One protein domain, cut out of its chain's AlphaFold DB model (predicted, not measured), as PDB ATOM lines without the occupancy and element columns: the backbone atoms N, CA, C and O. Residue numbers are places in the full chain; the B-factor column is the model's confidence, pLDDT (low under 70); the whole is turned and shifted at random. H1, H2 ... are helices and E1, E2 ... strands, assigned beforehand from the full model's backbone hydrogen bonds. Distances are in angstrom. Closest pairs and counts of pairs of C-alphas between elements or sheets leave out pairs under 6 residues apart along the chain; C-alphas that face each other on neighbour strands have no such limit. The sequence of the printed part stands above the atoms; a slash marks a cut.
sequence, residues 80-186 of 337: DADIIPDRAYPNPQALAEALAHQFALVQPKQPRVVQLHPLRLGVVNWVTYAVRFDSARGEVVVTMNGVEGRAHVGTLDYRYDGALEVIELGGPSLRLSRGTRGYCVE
ATOM      1  N   ASP A  80      15.605  27.151  53.833       95.19
ATOM      2  CA  ASP A  80      15.367  26.387  52.610       95.19
ATOM      3  C   ASP A  80      16.662  25.835  52.005       95.19
ATOM      4  O   ASP A  80      16.609  24.916  51.186       95.19
ATOM      5  N   ALA A  81      17.813  26.414  52.365       95.44
ATOM      6  CA  ALA A  81      19.131  25.962  51.935       95.44
ATOM      7  C   ALA A  81      20.242  26.447  52.879       95.44
ATOM      8  O   ALA A  81      20.159  27.538  53.450       95.44
ATOM      9  N   ASP A  82      21.319  25.669  52.952       95.12
ATOM     10  CA  ASP A  82      22.575  26.025  53.605       95.12
ATOM     11  C   ASP A  82      23.693  26.063  52.551       95.12
ATOM     12  O   ASP A  82      23.859  25.125  51.772       95.12
ATOM     13  N   ILE A  83      24.464  27.150  52.521       95.12
ATOM     14  CA  ILE A  83      25.636  27.307  51.656       95.12
ATOM     15  C   ILE A  83      26.879  27.246  52.535       95.12
ATOM     16  O   ILE A  83      27.081  28.097  53.404       95.12
ATOM     17  N   ILE A  84      27.700  26.227  52.299       93.81
ATOM     18  CA  ILE A  84      28.904  25.927  53.073       93.81
ATOM     19  C   ILE A  84      30.081  25.825  52.090       93.81
ATOM     20  O   ILE A  84      29.947  25.142  51.073       93.81
ATOM     21  N   PRO A  85      31.229  26.474  52.361       93.12
ATOM     22  CA  PRO A  85      32.443  26.291  51.570       93.12
ATOM     23  C   PRO A  85      32.877  24.826  51.509       93.12
ATOM     24  O   PRO A  85      32.770  24.101  52.500       93.12
ATOM     25  N   ASP A  86      33.433  24.408  50.372       91.56
ATOM     26  CA  ASP A  86      34.085  23.103  50.273       91.56
ATOM     27  C   ASP A  86      35.284  23.029  51.231       91.56
ATOM     28  O   ASP A  86      36.034  23.995  51.405       91.56
ATOM     29  N   ARG A  87      35.458  21.875  51.881       89.69
ATOM     30  CA  ARG A  87      36.493  21.685  52.901       89.69
ATOM     31  C   ARG A  87      37.891  21.506  52.331       89.69
ATOM     32  O   ARG A  87      38.849  21.944  52.967       89.69
ATOM     33  N   ALA A  88      38.014  20.814  51.207       89.00
ATOM     34  CA  ALA A  88      39.294  20.499  50.593       89.00
ATOM     35  C   ALA A  88      39.765  21.645  49.693       89.00
ATOM     36  O   ALA A  88      40.948  21.985  49.702       89.00
ATOM     37  N   TYR A  89      38.837  22.257  48.959       89.19
ATOM     38  CA  TYR A  89      39.127  23.313  48.003       89.19
ATOM     39  C   TYR A  89      38.071  24.429  48.060       89.19
ATOM     40  O   TYR A  89      37.177  24.493  47.212       89.19
ATOM     41  N   PRO A  90      38.160  25.335  49.053       90.25
ATOM     42  CA  PRO A  90      37.281  26.491  49.115       90.25
ATOM     43  C   PRO A  90      37.416  27.335  47.842       90.25
ATOM     44  O   PRO A  90      38.501  27.826  47.531       90.25
ATOM     45  N   ASN A  91      36.310  27.533  47.126       95.12
ATOM     46  CA  ASN A  91      36.273  28.280  45.872       95.12
ATOM     47  C   ASN A  91      35.198  29.384  45.947       95.12
ATOM     48  O   ASN A  91      34.018  29.059  46.105       95.12
ATOM     49  N   PRO A  92      35.564  30.677  45.823       96.75
ATOM     50  CA  PRO A  92      34.587  31.762  45.879       96.75
ATOM     51  C   PRO A  92      33.609  31.731  44.694       96.75
ATOM     52  O   PRO A  92      32.452  32.104  44.863       96.75
ATOM     53  N   GLN A  93      34.027  31.234  43.524       97.81
ATOM     54  CA  GLN A  93      33.162  31.101  42.347       97.81
ATOM     55  C   GLN A  93      32.033  30.098  42.598       97.81
ATOM     56  O   GLN A  93      30.868  30.419  42.385       97.81
ATOM     57  N   ALA A  94      32.360  28.931  43.157       96.94
ATOM     58  CA  ALA A  94      31.367  27.917  43.502       96.94
ATOM     59  C   ALA A  94      30.346  28.429  44.538       96.94
ATOM     60  O   ALA A  94      29.163  28.114  44.458       96.94
ATOM     61  N   LEU A  95      30.783  29.258  45.495       97.00
ATOM     62  CA  LEU A  95      29.886  29.907  46.459       97.00
ATOM     63  C   LEU A  95      28.963  30.936  45.791       97.00
ATOM     64  O   LEU A  95      27.775  30.988  46.117       97.00
ATOM     65  N   ALA A  96      29.493  31.742  44.864       97.75
ATOM     66  CA  ALA A  96      28.704  32.709  44.103       97.75
ATOM     67  C   ALA A  96      27.639  31.999  43.254       97.75
ATOM     68  O   ALA A  96      26.469  32.379  43.290       97.75
ATOM     69  N   GLU A  97      28.017  30.923  42.562       98.12
ATOM     70  CA  GLU A  97      27.117  30.086  41.762       98.12
ATOM     71  C   GLU A  97      26.063  29.380  42.618       98.12
ATOM     72  O   GLU A  97      24.886  29.378  42.260       98.12
ATOM     73  N   ALA A  98      26.443  28.839  43.779       97.56
ATOM     74  CA  ALA A  98      25.501  28.222  44.710       97.56
ATOM     75  C   ALA A  98      24.462  29.231  45.217       97.56
ATOM     76  O   ALA A  98      23.274  28.908  45.313       97.56
ATOM     77  N   LEU A  99      24.884  30.464  45.513       97.00
ATOM     78  CA  LEU A  99      23.962  31.523  45.908       97.00
ATOM     79  C   LEU A  99      23.079  31.948  44.730       97.00
ATOM     80  O   LEU A  99      21.864  32.033  44.900       97.00
ATOM     81  N   ALA A 100      23.640  32.121  43.532       97.25
ATOM     82  CA  ALA A 100      22.883  32.443  42.323       97.25
ATOM     83  C   ALA A 100      21.844  31.371  41.967       97.25
ATOM     84  O   ALA A 100      20.715  31.691  41.591       97.25
ATOM     85  N   HIS A 101      22.171  30.098  42.183       97.44
ATOM     86  CA  HIS A 101      21.222  29.004  42.031       97.44
ATOM     87  C   HIS A 101      20.003  29.174  42.951       97.44
ATOM     88  O   HIS A 101      18.873  28.955  42.520       97.44
ATOM     89  N   GLN A 102      20.188  29.646  44.190       97.12
ATOM     90  CA  GLN A 102      19.055  29.906  45.085       97.12
ATOM     91  C   GLN A 102      18.150  31.042  44.592       97.12
ATOM     92  O   GLN A 102      16.943  30.956  44.806       97.12
ATOM     93  N   PHE A 103      18.685  32.054  43.894       95.62
ATOM     94  CA  PHE A 103      17.863  33.077  43.231       95.62
ATOM     95  C   PHE A 103      16.997  32.472  42.123       95.62
ATOM     96  O   PHE A 103      15.805  32.773  42.048       95.62
ATOM     97  N   ALA A 104      17.564  31.583  41.303       94.69
ATOM     98  CA  ALA A 104      16.835  30.919  40.222       94.69
ATOM     99  C   ALA A 104      15.661  30.057  40.727       94.69
ATOM    100  O   ALA A 104      14.659  29.906  40.030       94.69
ATOM    101  N   LEU A 105      15.756  29.531  41.954       95.44
ATOM    102  CA  LEU A 105      14.705  28.734  42.594       95.44
ATOM    103  C   LEU A 105      13.582  29.568  43.240       95.44
ATOM    104  O   LEU A 105      12.592  28.993  43.701       95.44
ATOM    105  N   VAL A 106      13.707  30.897  43.323       94.94
ATOM    106  CA  VAL A 106      12.680  31.751  43.942       94.94
ATOM    107  C   VAL A 106      11.431  31.802  43.062       94.94
ATOM    108  O   VAL A 106      11.456  32.288  41.930       94.94
ATOM    109  N   GLN A 107      10.298  31.380  43.623       90.31
ATOM    110  CA  GLN A 107       8.996  31.457  42.962       90.31
ATOM    111  C   GLN A 107       8.193  32.682  43.436       90.31
ATOM    112  O   GLN A 107       8.401  33.187  44.546       90.31
ATOM    113  N   PRO A 108       7.234  33.179  42.630       85.00
ATOM    114  CA  PRO A 108       6.311  34.218  43.074       85.00
ATOM    115  C   PRO A 108       5.607  33.820  44.380       85.00
ATOM    116  O   PRO A 108       5.070  32.722  44.491       85.00
ATOM    117  N   LYS A 109       5.593  34.729  45.365       83.44
ATOM    118  CA  LYS A 109       4.987  34.539  46.703       83.44
ATOM    119  C   LYS A 109       5.611  33.437  47.575       83.44
ATOM    120  O   LYS A 109       5.126  33.221  48.681       83.44
ATOM    121  N   GLN A 110       6.688  32.790  47.131       88.94
ATOM    122  CA  GLN A 110       7.431  31.803  47.914       88.94
ATOM    123  C   GLN A 110       8.881  32.279  48.060       88.94
ATOM    124  O   GLN A 110       9.740  31.915  47.250       88.94
ATOM    125  N   PRO A 111       9.153  33.165  49.037       92.44
ATOM    126  CA  PRO A 111      10.515  33.588  49.314       92.44
ATOM    127  C   PRO A 111      11.337  32.406  49.840       92.44
ATOM    128  O   PRO A 111      10.793  31.538  50.521       92.44
ATOM    129  N   ARG A 112      12.640  32.402  49.558       94.81
ATOM    130  CA  ARG A 112      13.581  31.390  50.055       94.81
ATOM    131  C   ARG A 112      14.508  31.988  51.100       94.81
ATOM    132  O   ARG A 112      15.030  33.080  50.893       94.81
ATOM    133  N   VAL A 113      14.742  31.286  52.198       94.88
ATOM    134  CA  VAL A 113      15.710  31.654  53.233       94.88
ATOM    135  C   VAL A 113      16.959  30.796  53.076       94.88
ATOM    136  O   VAL A 113      16.913  29.576  53.213       94.88
ATOM    137  N   VAL A 114      18.083  31.447  52.800       95.50
ATOM    138  CA  VAL A 114      19.384  30.814  52.582       95.50
ATOM    139  C   VAL A 114      20.308  31.173  53.732       95.50
ATOM    140  O   VAL A 114      20.491  32.350  54.036       95.50
ATOM    141  N   GLN A 115      20.906  30.171  54.362       94.25
ATOM    142  CA  GLN A 115      21.880  30.352  55.428       94.25
ATOM    143  C   GLN A 115      23.297  30.231  54.863       94.25
ATOM    144  O   GLN A 115      23.641  29.229  54.241       94.25
ATOM    145  N   LEU A 116      24.123  31.247  55.088       94.12
ATOM    146  CA  LEU A 116      25.534  31.236  54.709       94.12
ATOM    147  C   LEU A 116      26.367  30.809  55.914       94.12
ATOM    148  O   LEU A 116      26.179  31.361  56.997       94.12
ATOM    149  N   HIS A 117      27.297  29.872  55.736       93.19
ATOM    150  CA  HIS A 117      28.126  29.360  56.827       93.19
ATOM    151  C   HIS A 117      29.608  29.615  56.582       93.19
ATOM    152  O   HIS A 117      30.113  29.268  55.516       93.19
ATOM    153  N   PRO A 118      30.363  30.111  57.577       92.00
ATOM    154  CA  PRO A 118      31.804  29.930  57.549       92.00
ATOM    155  C   PRO A 118      32.136  28.455  57.799       92.00
ATOM    156  O   PRO A 118      31.395  27.740  58.480       92.00
ATOM    157  N   LEU A 119      33.290  28.001  57.314       90.56
ATOM    158  CA  LEU A 119      33.737  26.627  57.542       90.56
ATOM    159  C   LEU A 119      34.881  26.589  58.556       90.56
ATOM    160  O   LEU A 119      35.943  27.170  58.344       90.56
ATOM    161  N   ARG A 120      34.702  25.845  59.648       88.00
ATOM    162  CA  ARG A 120      35.776  25.585  60.613       88.00
ATOM    163  C   ARG A 120      36.665  24.441  60.123       88.00
ATOM    164  O   ARG A 120      36.231  23.293  60.096       88.00
ATOM    165  N   LEU A 121      37.925  24.732  59.802       85.62
ATOM    166  CA  LEU A 121      38.920  23.720  59.419       85.62
ATOM    167  C   LEU A 121      39.714  23.184  60.618       85.62
ATOM    168  O   LEU A 121      40.216  22.063  60.574       85.62
ATOM    169  N   GLY A 122      39.825  23.967  61.693       83.06
ATOM    170  CA  GLY A 122      40.536  23.583  62.912       83.06
ATOM    171  C   GLY A 122      40.167  24.461  64.104       83.06
ATOM    172  O   GLY A 122      39.193  25.213  64.071       83.06
ATOM    173  N   VAL A 123      40.948  24.392  65.185       81.00
ATOM    174  CA  VAL A 123      40.636  25.142  66.415       81.00
ATOM    175  C   VAL A 123      40.613  26.651  66.160       81.00
ATOM    176  O   VAL A 123      39.659  27.312  66.571       81.00
ATOM    177  N   VAL A 124      41.619  27.147  65.434       79.62
ATOM    178  CA  VAL A 124      41.812  28.563  65.078       79.62
ATOM    179  C   VAL A 124      41.646  28.849  63.581       79.62
ATOM    180  O   VAL A 124      41.571  30.010  63.193       79.62
ATOM    181  N   ASN A 125      41.550  27.809  62.744       84.25
ATOM    182  CA  ASN A 125      41.480  27.949  61.289       84.25
ATOM    183  C   ASN A 125      40.029  27.938  60.817       84.25
ATOM    184  O   ASN A 125      39.319  26.942  60.992       84.25
ATOM    185  N   TRP A 126      39.626  29.032  60.183       87.62
ATOM    186  CA  TRP A 126      38.302  29.225  59.614       87.62
ATOM    187  C   TRP A 126      38.433  29.693  58.172       87.62
ATOM    188  O   TRP A 126      39.271  30.539  57.866       87.62
ATOM    189  N   VAL A 127      37.590  29.151  57.304       89.31
ATOM    190  CA  VAL A 127      37.323  29.714  55.987       89.31
ATOM    191  C   VAL A 127      36.203  30.719  56.164       89.31
ATOM    192  O   VAL A 127      35.081  30.365  56.538       89.31
ATOM    193  N   THR A 128      36.535  31.972  55.906       91.50
ATOM    194  CA  THR A 128      35.609  33.093  55.931       91.50
ATOM    195  C   THR A 128      35.635  33.782  54.581       91.50
ATOM    196  O   THR A 128      36.622  33.719  53.846       91.50
ATOM    197  N   TYR A 129      34.532  34.424  54.234       93.62
ATOM    198  CA  TYR A 129      34.370  35.096  52.953       93.62
ATOM    199  C   TYR A 129      33.417  36.272  53.118       93.62
ATOM    200  O   TYR A 129      32.733  36.389  54.133       93.62
ATOM    201  N   ALA A 130      33.388  37.160  52.137       93.56
ATOM    202  CA  ALA A 130      32.444  38.261  52.077       93.56
ATOM    203  C   ALA A 130      31.517  38.085  50.875       93.56
ATOM    204  O   ALA A 130      31.952  37.604  49.832       93.56
ATOM    205  N   VAL A 131      30.253  38.475  51.020       93.94
ATOM    206  CA  VAL A 131      29.262  38.471  49.939       93.94
ATOM    207  C   VAL A 131      28.793  39.895  49.689       93.94
ATOM    208  O   VAL A 131      28.351  40.566  50.616       93.94
ATOM    209  N   ARG A 132      28.853  40.355  48.444       93.38
ATOM    210  CA  ARG A 132      28.310  41.643  48.006       93.38
ATOM    211  C   ARG A 132      27.313  41.414  46.874       93.38
ATOM    212  O   ARG A 132      27.506  40.535  46.039       93.38
ATOM    213  N   PHE A 133      26.258  42.216  46.855       92.19
ATOM    214  CA  PHE A 133      25.241  42.212  45.810       92.19
ATOM    215  C   PHE A 133      25.457  43.433  44.919       92.19
ATOM    216  O   PHE A 133      25.226  44.561  45.344       92.19
ATOM    217  N   ASP A 134      25.938  43.204  43.702       90.81
ATOM    218  CA  ASP A 134      26.208  44.247  42.720       90.81
ATOM    219  C   ASP A 134      24.929  44.534  41.929       90.81
ATOM    220  O   ASP A 134      24.640  43.897  40.913       90.81
ATOM    221  N   SER A 135      24.116  45.466  42.432       88.50
ATOM    222  CA  SER A 135      22.814  45.773  41.834       88.50
ATOM    223  C   SER A 135      22.913  46.368  40.427       88.50
ATOM    224  O   SER A 135      21.971  46.216  39.652       88.50
ATOM    225  N   ALA A 136      24.039  47.003  40.078       87.31
ATOM    226  CA  ALA A 136      24.263  47.571  38.750       87.31
ATOM    227  C   ALA A 136      24.453  46.475  37.691       87.31
ATOM    228  O   ALA A 136      23.909  46.570  36.595       87.31
ATOM    229  N   ARG A 137      25.194  45.412  38.033       89.19
ATOM    230  CA  ARG A 137      25.452  44.278  37.128       89.19
ATOM    231  C   ARG A 137      24.481  43.110  37.306       89.19
ATOM    232  O   ARG A 137      24.469  42.185  36.495       89.19
ATOM    233  N   GLY A 138      23.672  43.133  38.363       92.44
ATOM    234  CA  GLY A 138      22.824  42.003  38.730       92.44
ATOM    235  C   GLY A 138      23.653  40.778  39.108       92.44
ATOM    236  O   GLY A 138      23.327  39.663  38.704       92.44
ATOM    237  N   GLU A 139      24.762  40.984  39.822       94.88
ATOM    238  CA  GLU A 139      25.705  39.927  40.199       94.88
ATOM    239  C   GLU A 139      25.762  39.733  41.712       94.88
ATOM    240  O   GLU A 139      25.678  40.674  42.503       94.88
ATOM    241  N   VAL A 140      25.995  38.491  42.118       95.50
ATOM    242  CA  VAL A 140      26.523  38.166  43.441       95.50
ATOM    243  C   VAL A 140      28.035  38.058  43.323       95.50
ATOM    244  O   VAL A 140      28.540  37.298  42.497       95.50
ATOM    245  N   VAL A 141      28.749  38.791  44.173       95.94
ATOM    246  CA  VAL A 141      30.209  38.769  44.258       95.94
ATOM    247  C   VAL A 141      30.611  38.166  45.595       95.94
ATOM    248  O   VAL A 141      30.231  38.671  46.652       95.94
ATOM    249  N   VAL A 142      31.382  37.086  45.555       97.00
ATOM    250  CA  VAL A 142      31.954  36.443  46.737       97.00
ATOM    251  C   VAL A 142      33.451  36.701  46.755       97.00
ATOM    252  O   VAL A 142      34.148  36.321  45.822       97.00
ATOM    253  N   THR A 143      33.959  37.304  47.825       95.56
ATOM    254  CA  THR A 143      35.392  37.561  47.998       95.56
ATOM    255  C   THR A 143      35.944  36.686  49.114       95.56
ATOM    256  O   THR A 143      35.459  36.716  50.244       95.56
ATOM    257  N   MET A 144      36.996  35.927  48.823       93.31
ATOM    258  CA  MET A 144      37.673  35.063  49.785       93.31
ATOM    259  C   MET A 144      39.183  35.164  49.577       93.31
ATOM    260  O   MET A 144      39.680  34.920  48.484       93.31
ATOM    261  N   ASN A 145      39.922  35.542  50.624       88.75
ATOM    262  CA  ASN A 145      41.381  35.728  50.576       88.75
ATOM    263  C   ASN A 145      41.871  36.626  49.417       88.75
ATOM    264  O   ASN A 145      42.937  36.391  48.856       88.75
ATOM    265  N   GLY A 146      41.090  37.648  49.048       88.12
ATOM    266  CA  GLY A 146      41.404  38.565  47.944       88.12
ATOM    267  C   GLY A 146      41.048  38.048  46.546       88.12
ATOM    268  O   GLY A 146      41.213  38.786  45.581       88.12
ATOM    269  N   VAL A 147      40.534  36.821  46.426       93.88
ATOM    270  CA  VAL A 147      40.024  36.255  45.171       93.88
ATOM    271  C   VAL A 147      38.514  36.455  45.105       93.88
ATOM    272  O   VAL A 147      37.817  36.218  46.095       93.88
ATOM    273  N   GLU A 148      38.010  36.872  43.947       96.38
ATOM    274  CA  GLU A 148      36.579  37.051  43.703       96.38
ATOM    275  C   GLU A 148      36.000  35.920  42.853       96.38
ATOM    276  O   GLU A 148      36.607  35.478  41.882       96.38
ATOM    277  N   GLY A 149      34.798  35.489  43.217       96.94
ATOM    278  CA  GLY A 149      33.893  34.717  42.381       96.94
ATOM    279  C   GLY A 149      32.642  35.534  42.093       96.94
ATOM    280  O   GLY A 149      32.180  36.281  42.959       96.94
ATOM    281  N   ARG A 150      32.101  35.423  40.883       97.56
ATOM    282  CA  ARG A 150      30.971  36.227  40.408       97.56
ATOM    283  C   ARG A 150      29.944  35.348  39.721       97.56
ATOM    284  O   ARG A 150      30.294  34.511  38.895       97.56
ATOM    285  N   ALA A 151      28.673  35.564  40.031       97.81
ATOM    286  CA  ALA A 151      27.578  34.869  39.367       97.81
ATOM    287  C   ALA A 151      26.409  35.822  39.111       97.81
ATOM    288  O   ALA A 151      26.012  36.586  39.995       97.81
ATOM    289  N   HIS A 152      25.854  35.769  37.901       96.88
ATOM    290  CA  HIS A 152      24.714  36.593  37.516       96.88
ATOM    291  C   HIS A 152      23.415  36.049  38.127       96.88
ATOM    292  O   HIS A 152      23.145  34.849  38.081       96.88
ATOM    293  N   VAL A 153      22.602  36.944  38.686       94.25
ATOM    294  CA  VAL A 153      21.320  36.635  39.342       94.25
ATOM    295  C   VAL A 153      20.139  37.407  38.753       94.25
ATOM    296  O   VAL A 153      19.000  37.204  39.173       94.25
ATOM    297  N   GLY A 154      20.387  38.261  37.760       91.50
ATOM    298  CA  GLY A 154      19.391  39.160  37.185       91.50
ATOM    299  C   GLY A 154      19.237  40.455  37.982       91.50
ATOM    300  O   GLY A 154      20.039  40.776  38.856       91.50
ATOM    301  N   THR A 155      18.196  41.229  37.673       92.38
ATOM    302  CA  THR A 155      17.973  42.544  38.286       92.38
ATOM    303  C   THR A 155      17.771  42.434  39.796       92.38
ATOM    304  O   THR A 155      16.926  41.665  40.261       92.38
ATOM    305  N   LEU A 156      18.515  43.234  40.561       89.94
ATOM    306  CA  LEU A 156      18.437  43.300  42.019       89.94
ATOM    307  C   LEU A 156      17.787  44.616  42.459       89.94
ATOM    308  O   LEU A 156      18.260  45.698  42.122       89.94
ATOM    309  N   ASP A 157      16.734  44.529  43.271       86.31
ATOM    310  CA  ASP A 157      16.199  45.659  44.038       86.31
ATOM    311  C   ASP A 157      16.775  45.601  45.456       86.31
ATOM    312  O   ASP A 157      16.103  45.271  46.436       86.31
ATOM    313  N   TYR A 158      18.085  45.840  45.534       80.69
ATOM    314  CA  TYR A 158      18.854  45.838  46.770       80.69
ATOM    315  C   TYR A 158      19.665  47.127  46.865       80.69
ATOM    316  O   TYR A 158      20.427  47.473  45.964       80.69
ATOM    317  N   ARG A 159      19.463  47.876  47.953       68.75
ATOM    318  CA  ARG A 159      20.012  49.235  48.124       68.75
ATOM    319  C   ARG A 159      21.217  49.302  49.061       68.75
ATOM    320  O   ARG A 159      21.624  50.397  49.442       68.75
ATOM    321  N   TYR A 160      21.727  48.156  49.493       72.31
ATOM    322  CA  TYR A 160      22.905  48.073  50.344       72.31
ATOM    323  C   TYR A 160      24.074  47.546  49.513       72.31
ATOM    324  O   TYR A 160      24.074  46.391  49.118       72.31
ATOM    325  N   ASP A 161      25.071  48.384  49.249       64.88
ATOM    326  CA  ASP A 161      26.254  48.002  48.456       64.88
ATOM    327  C   ASP A 161      27.438  47.562  49.346       64.88
ATOM    328  O   ASP A 161      28.587  47.451  48.923       64.88
ATOM    329  N   GLY A 162      27.174  47.336  50.637       74.88
ATOM    330  CA  GLY A 162      28.181  46.840  51.565       74.88
ATOM    331  C   GLY A 162      28.442  45.345  51.381       74.88
ATOM    332  O   GLY A 162      27.559  44.574  51.003       74.88
ATOM    333  N   ALA A 163      29.663  44.926  51.703       84.06
ATOM    334  CA  ALA A 163      30.016  43.516  51.759       84.06
ATOM    335  C   ALA A 163      29.571  42.904  53.100       84.06
ATOM    336  O   ALA A 163      29.883  43.419  54.175       84.06
ATOM    337  N   LEU A 164      28.856  41.786  53.032       86.38
ATOM    338  CA  LEU A 164      28.435  40.981  54.170       86.38
ATOM    339  C   LEU A 164      29.541  39.987  54.524       86.38
ATOM    340  O   LEU A 164      29.765  39.021  53.797       86.38
ATOM    341  N   GLU A 165      30.231  40.205  55.640       87.06
ATOM    342  CA  GLU A 165      31.241  39.261  56.121       87.06
ATOM    343  C   GLU A 165      30.589  38.001  56.720       87.06
ATOM    344  O   GLU A 165      29.833  38.059  57.692       87.06
ATOM    345  N   VAL A 166      30.926  36.834  56.174       88.25
ATOM    346  CA  VAL A 166      30.514  35.515  56.665       88.25
ATOM    347  C   VAL A 166      31.604  34.975  57.589       88.25
ATOM    348  O   VAL A 166      32.539  34.291  57.170       88.25
ATOM    349  N   ILE A 167      31.509  35.361  58.864       76.75
ATOM    350  CA  ILE A 167      32.550  35.126  59.883       76.75
ATOM    351  C   ILE A 167      32.010  34.610  61.234       76.75
ATOM    352  O   ILE A 167      32.796  34.212  62.091       76.75
ATOM    353  N   GLU A 168      30.692  34.633  61.463       60.78
ATOM    354  CA  GLU A 168      30.084  34.323  62.770       60.78
ATOM    355  C   GLU A 168      29.722  32.835  62.928       60.78
ATOM    356  O   GLU A 168      29.528  32.140  61.937       60.78
ATOM    357  N   LEU A 169      29.591  32.342  64.171       58.69
ATOM    358  CA  LEU A 169      29.224  30.959  64.548       58.69
ATOM    359  C   LEU A 169      27.823  30.558  64.019       58.69
ATOM    360  O   LEU A 169      26.836  30.530  64.757       58.69
ATOM    361  N   GLY A 170      27.752  30.288  62.716       68.25
ATOM    362  CA  GLY A 170      26.555  29.969  61.933       68.25
ATOM    363  C   GLY A 170      26.312  30.893  60.733       68.25
ATOM    364  O   GLY A 170      25.469  30.560  59.918       68.25
ATOM    365  N   GLY A 171      27.036  32.014  60.622       82.19
ATOM    366  CA  GLY A 171      26.916  33.034  59.570       82.19
ATOM    367  C   GLY A 171      25.521  33.676  59.428       82.19
ATOM    368  O   GLY A 171      24.628  33.424  60.247       82.19
ATOM    369  N   PRO A 172      25.325  34.575  58.446       89.25
ATOM    370  CA  PRO A 172      24.053  35.264  58.248       89.25
ATOM    371  C   PRO A 172      23.064  34.464  57.388       89.25
ATOM    372  O   PRO A 172      23.460  33.787  56.438       89.25
ATOM    373  N   SER A 173      21.768  34.610  57.674       91.31
ATOM    374  CA  SER A 173      20.698  34.198  56.761       91.31
ATOM    375  C   SER A 173      20.220  35.357  55.888       91.31
ATOM    376  O   SER A 173      20.214  36.523  56.298       91.31
ATOM    377  N   LEU A 174      19.812  35.014  54.671       92.75
ATOM    378  CA  LEU A 174      19.278  35.916  53.660       92.75
ATOM    379  C   LEU A 174      17.912  35.408  53.217       92.75
ATOM    380  O   LEU A 174      17.787  34.245  52.843       92.75
ATOM    381  N   ARG A 175      16.896  36.271  53.198       92.50
ATOM    382  CA  ARG A 175      15.632  35.971  52.517       92.50
ATOM    383  C   ARG A 175      15.673  36.553  51.112       92.50
ATOM    384  O   ARG A 175      15.799  37.761  50.933       92.50
ATOM    385  N   LEU A 176      15.537  35.676  50.130       94.56
ATOM    386  CA  LEU A 176      15.465  35.974  48.708       94.56
ATOM    387  C   LEU A 176      13.998  35.979  48.287       94.56
ATOM    388  O   LEU A 176      13.257  35.031  48.555       94.56
ATOM    389  N   SER A 177      13.554  37.047  47.637       92.50
ATOM    390  CA  SER A 177      12.164  37.191  47.198       92.50
ATOM    391  C   SER A 177      12.077  37.937  45.872       92.50
ATOM    392  O   SER A 177      13.018  38.619  45.475       92.50
ATOM    393  N   ARG A 178      10.949  37.809  45.167       90.38
ATOM    394  CA  ARG A 178      10.664  38.638  43.988       90.38
ATOM    395  C   ARG A 178      10.001  39.944  44.416       90.38
ATOM    396  O   ARG A 178       8.911  39.916  44.986       90.38
ATOM    397  N   GLY A 179      10.665  41.059  44.130       83.81
ATOM    398  CA  GLY A 179      10.128  42.411  44.238       83.81
ATOM    399  C   GLY A 179       9.465  42.878  42.943       83.81
ATOM    400  O   GLY A 179       9.272  42.108  42.003       83.81
ATOM    401  N   THR A 180       9.120  44.164  42.885       83.44
ATOM    402  CA  THR A 180       8.493  44.780  41.702       83.44
ATOM    403  C   THR A 180       9.490  45.071  40.581       83.44
ATOM    404  O   THR A 180       9.102  45.069  39.418       83.44
ATOM    405  N   ARG A 181      10.761  45.323  40.921       84.19
ATOM    406  CA  ARG A 181      11.826  45.696  39.972       84.19
ATOM    407  C   ARG A 181      12.864  44.601  39.733       84.19
ATOM    408  O   ARG A 181      13.693  44.747  38.846       84.19
ATOM    409  N   GLY A 182      12.846  43.533  40.521       89.25
ATOM    410  CA  GLY A 182      13.883  42.506  40.509       89.25
ATOM    411  C   GLY A 182      13.826  41.639  41.759       89.25
ATOM    412  O   GLY A 182      12.830  41.647  42.485       89.25
ATOM    413  N   TYR A 183      14.889  40.894  42.031       92.44
ATOM    414  CA  TYR A 183      15.019  40.154  43.279       92.44
ATOM    415  C   TYR A 183      15.348  41.091  44.443       92.44
ATOM    416  O   TYR A 183      16.226  41.947  44.341       92.44
ATOM    417  N   CYS A 184      14.662  40.901  45.564       90.75
ATOM    418  CA  CYS A 184      14.940  41.575  46.825       90.75
ATOM    419  C   CYS A 184      15.682  40.620  47.759       90.75
ATOM    420  O   CYS A 184      15.286  39.460  47.917       90.75
ATOM    421  N   VAL A 185      16.716  41.142  48.415       90.38
ATOM    422  CA  VAL A 185      17.495  40.431  49.432       90.38
ATOM    423  C   VAL A 185      17.240  41.087  50.784       90.38
ATOM    424  O   VAL A 185      17.488  42.275  50.964       90.38
ATOM    425  N   GLU A 186      16.747  40.320  51.748       88.00
ATOM    426  CA  GLU A 186      16.552  40.766  53.127       88.00
ATOM    427  C   GLU A 186      17.582  40.079  54.032       88.00
ATOM    428  O   GLU A 186      17.644  38.852  54.109       88.00
TER     429      GLU A 186
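This is residues 80 to 186 of the 337 residues of an uncharacterized protein of Candidatus Thermofonsia Clade 3 bacterium (UniProt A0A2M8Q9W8). Two twisted four-stranded sheets wrap round one helix, H1: the sheet E5 E4 E3 E6 packs close on it, and the sheet E1 E2 E7 E8 covers another side. The 107 printed residues run E1 H1 E2 E3 E4 E5 E6 E7 E8, mixed in class, with under half in named elements. In those strand orders the first sheet is all antiparallel, the second mixed. The whole is compact, with a radius of gyration of the C-alphas of 13.4 A and spans of 45 by 25 by 20 A.

From first to last C-alpha, E3, residues 129 to 134, measures 16.0 A, E4, residues 139 to 144, 16.1 A, and E5, residues 147 to 152, 17.1 A; E6 is residues 164 to 166. H1, residues 92 to 104, measures 18.7 A from C-alpha 92 at (34.587, 31.762, 45.879). E1 is residues 81 to 83, E2 112 to 116, E7 173 to 178, 16.8 A, and E8 183 to 186, ending at C-alpha 186 (16.552, 40.766, 53.127).

E3 E4 E5 are a meander, each strand the antiparallel neighbour of the one before; E6 beside E3 completes a Greek key, the first of four strands pairing with the fourth. Within hydrogen-bond range are N 142 and O 149, 2.8 A, N 132 and O 141, 2.8 A, and N 131 and O 164, 2.9 A. H1 is on this sheet, over E5 and E4, height 7.6 A; the closest C-alphas of H1 and E5 are Gln 93 and Gly 149, 3.7 A. Every O i to N i+4 pair of H1 is within range. E1, H1, E2 form a strand-helix-strand unit, parallel neighbour strands with a helix between, its crossover right-handed; N 83 and O 115 are 2.8 A apart. H1 is on this sheet too, height 9.6 A, along E2. Between the antiparallel neighbours E2 and E7, N 114 and O 174 are within hydrogen-bond range at 2.8 A; in the hairpin E7 and E8, N 177 and O 184 are within range at 3.0 A.

The C-alphas farthest apart, Val 123 and Thr 180, are 45.1 A apart. The printed part has no cut; the links E2 to E3 and E5 to E6 are long. Residues 159, 161 and 168 to 170 have pLDDT under 70.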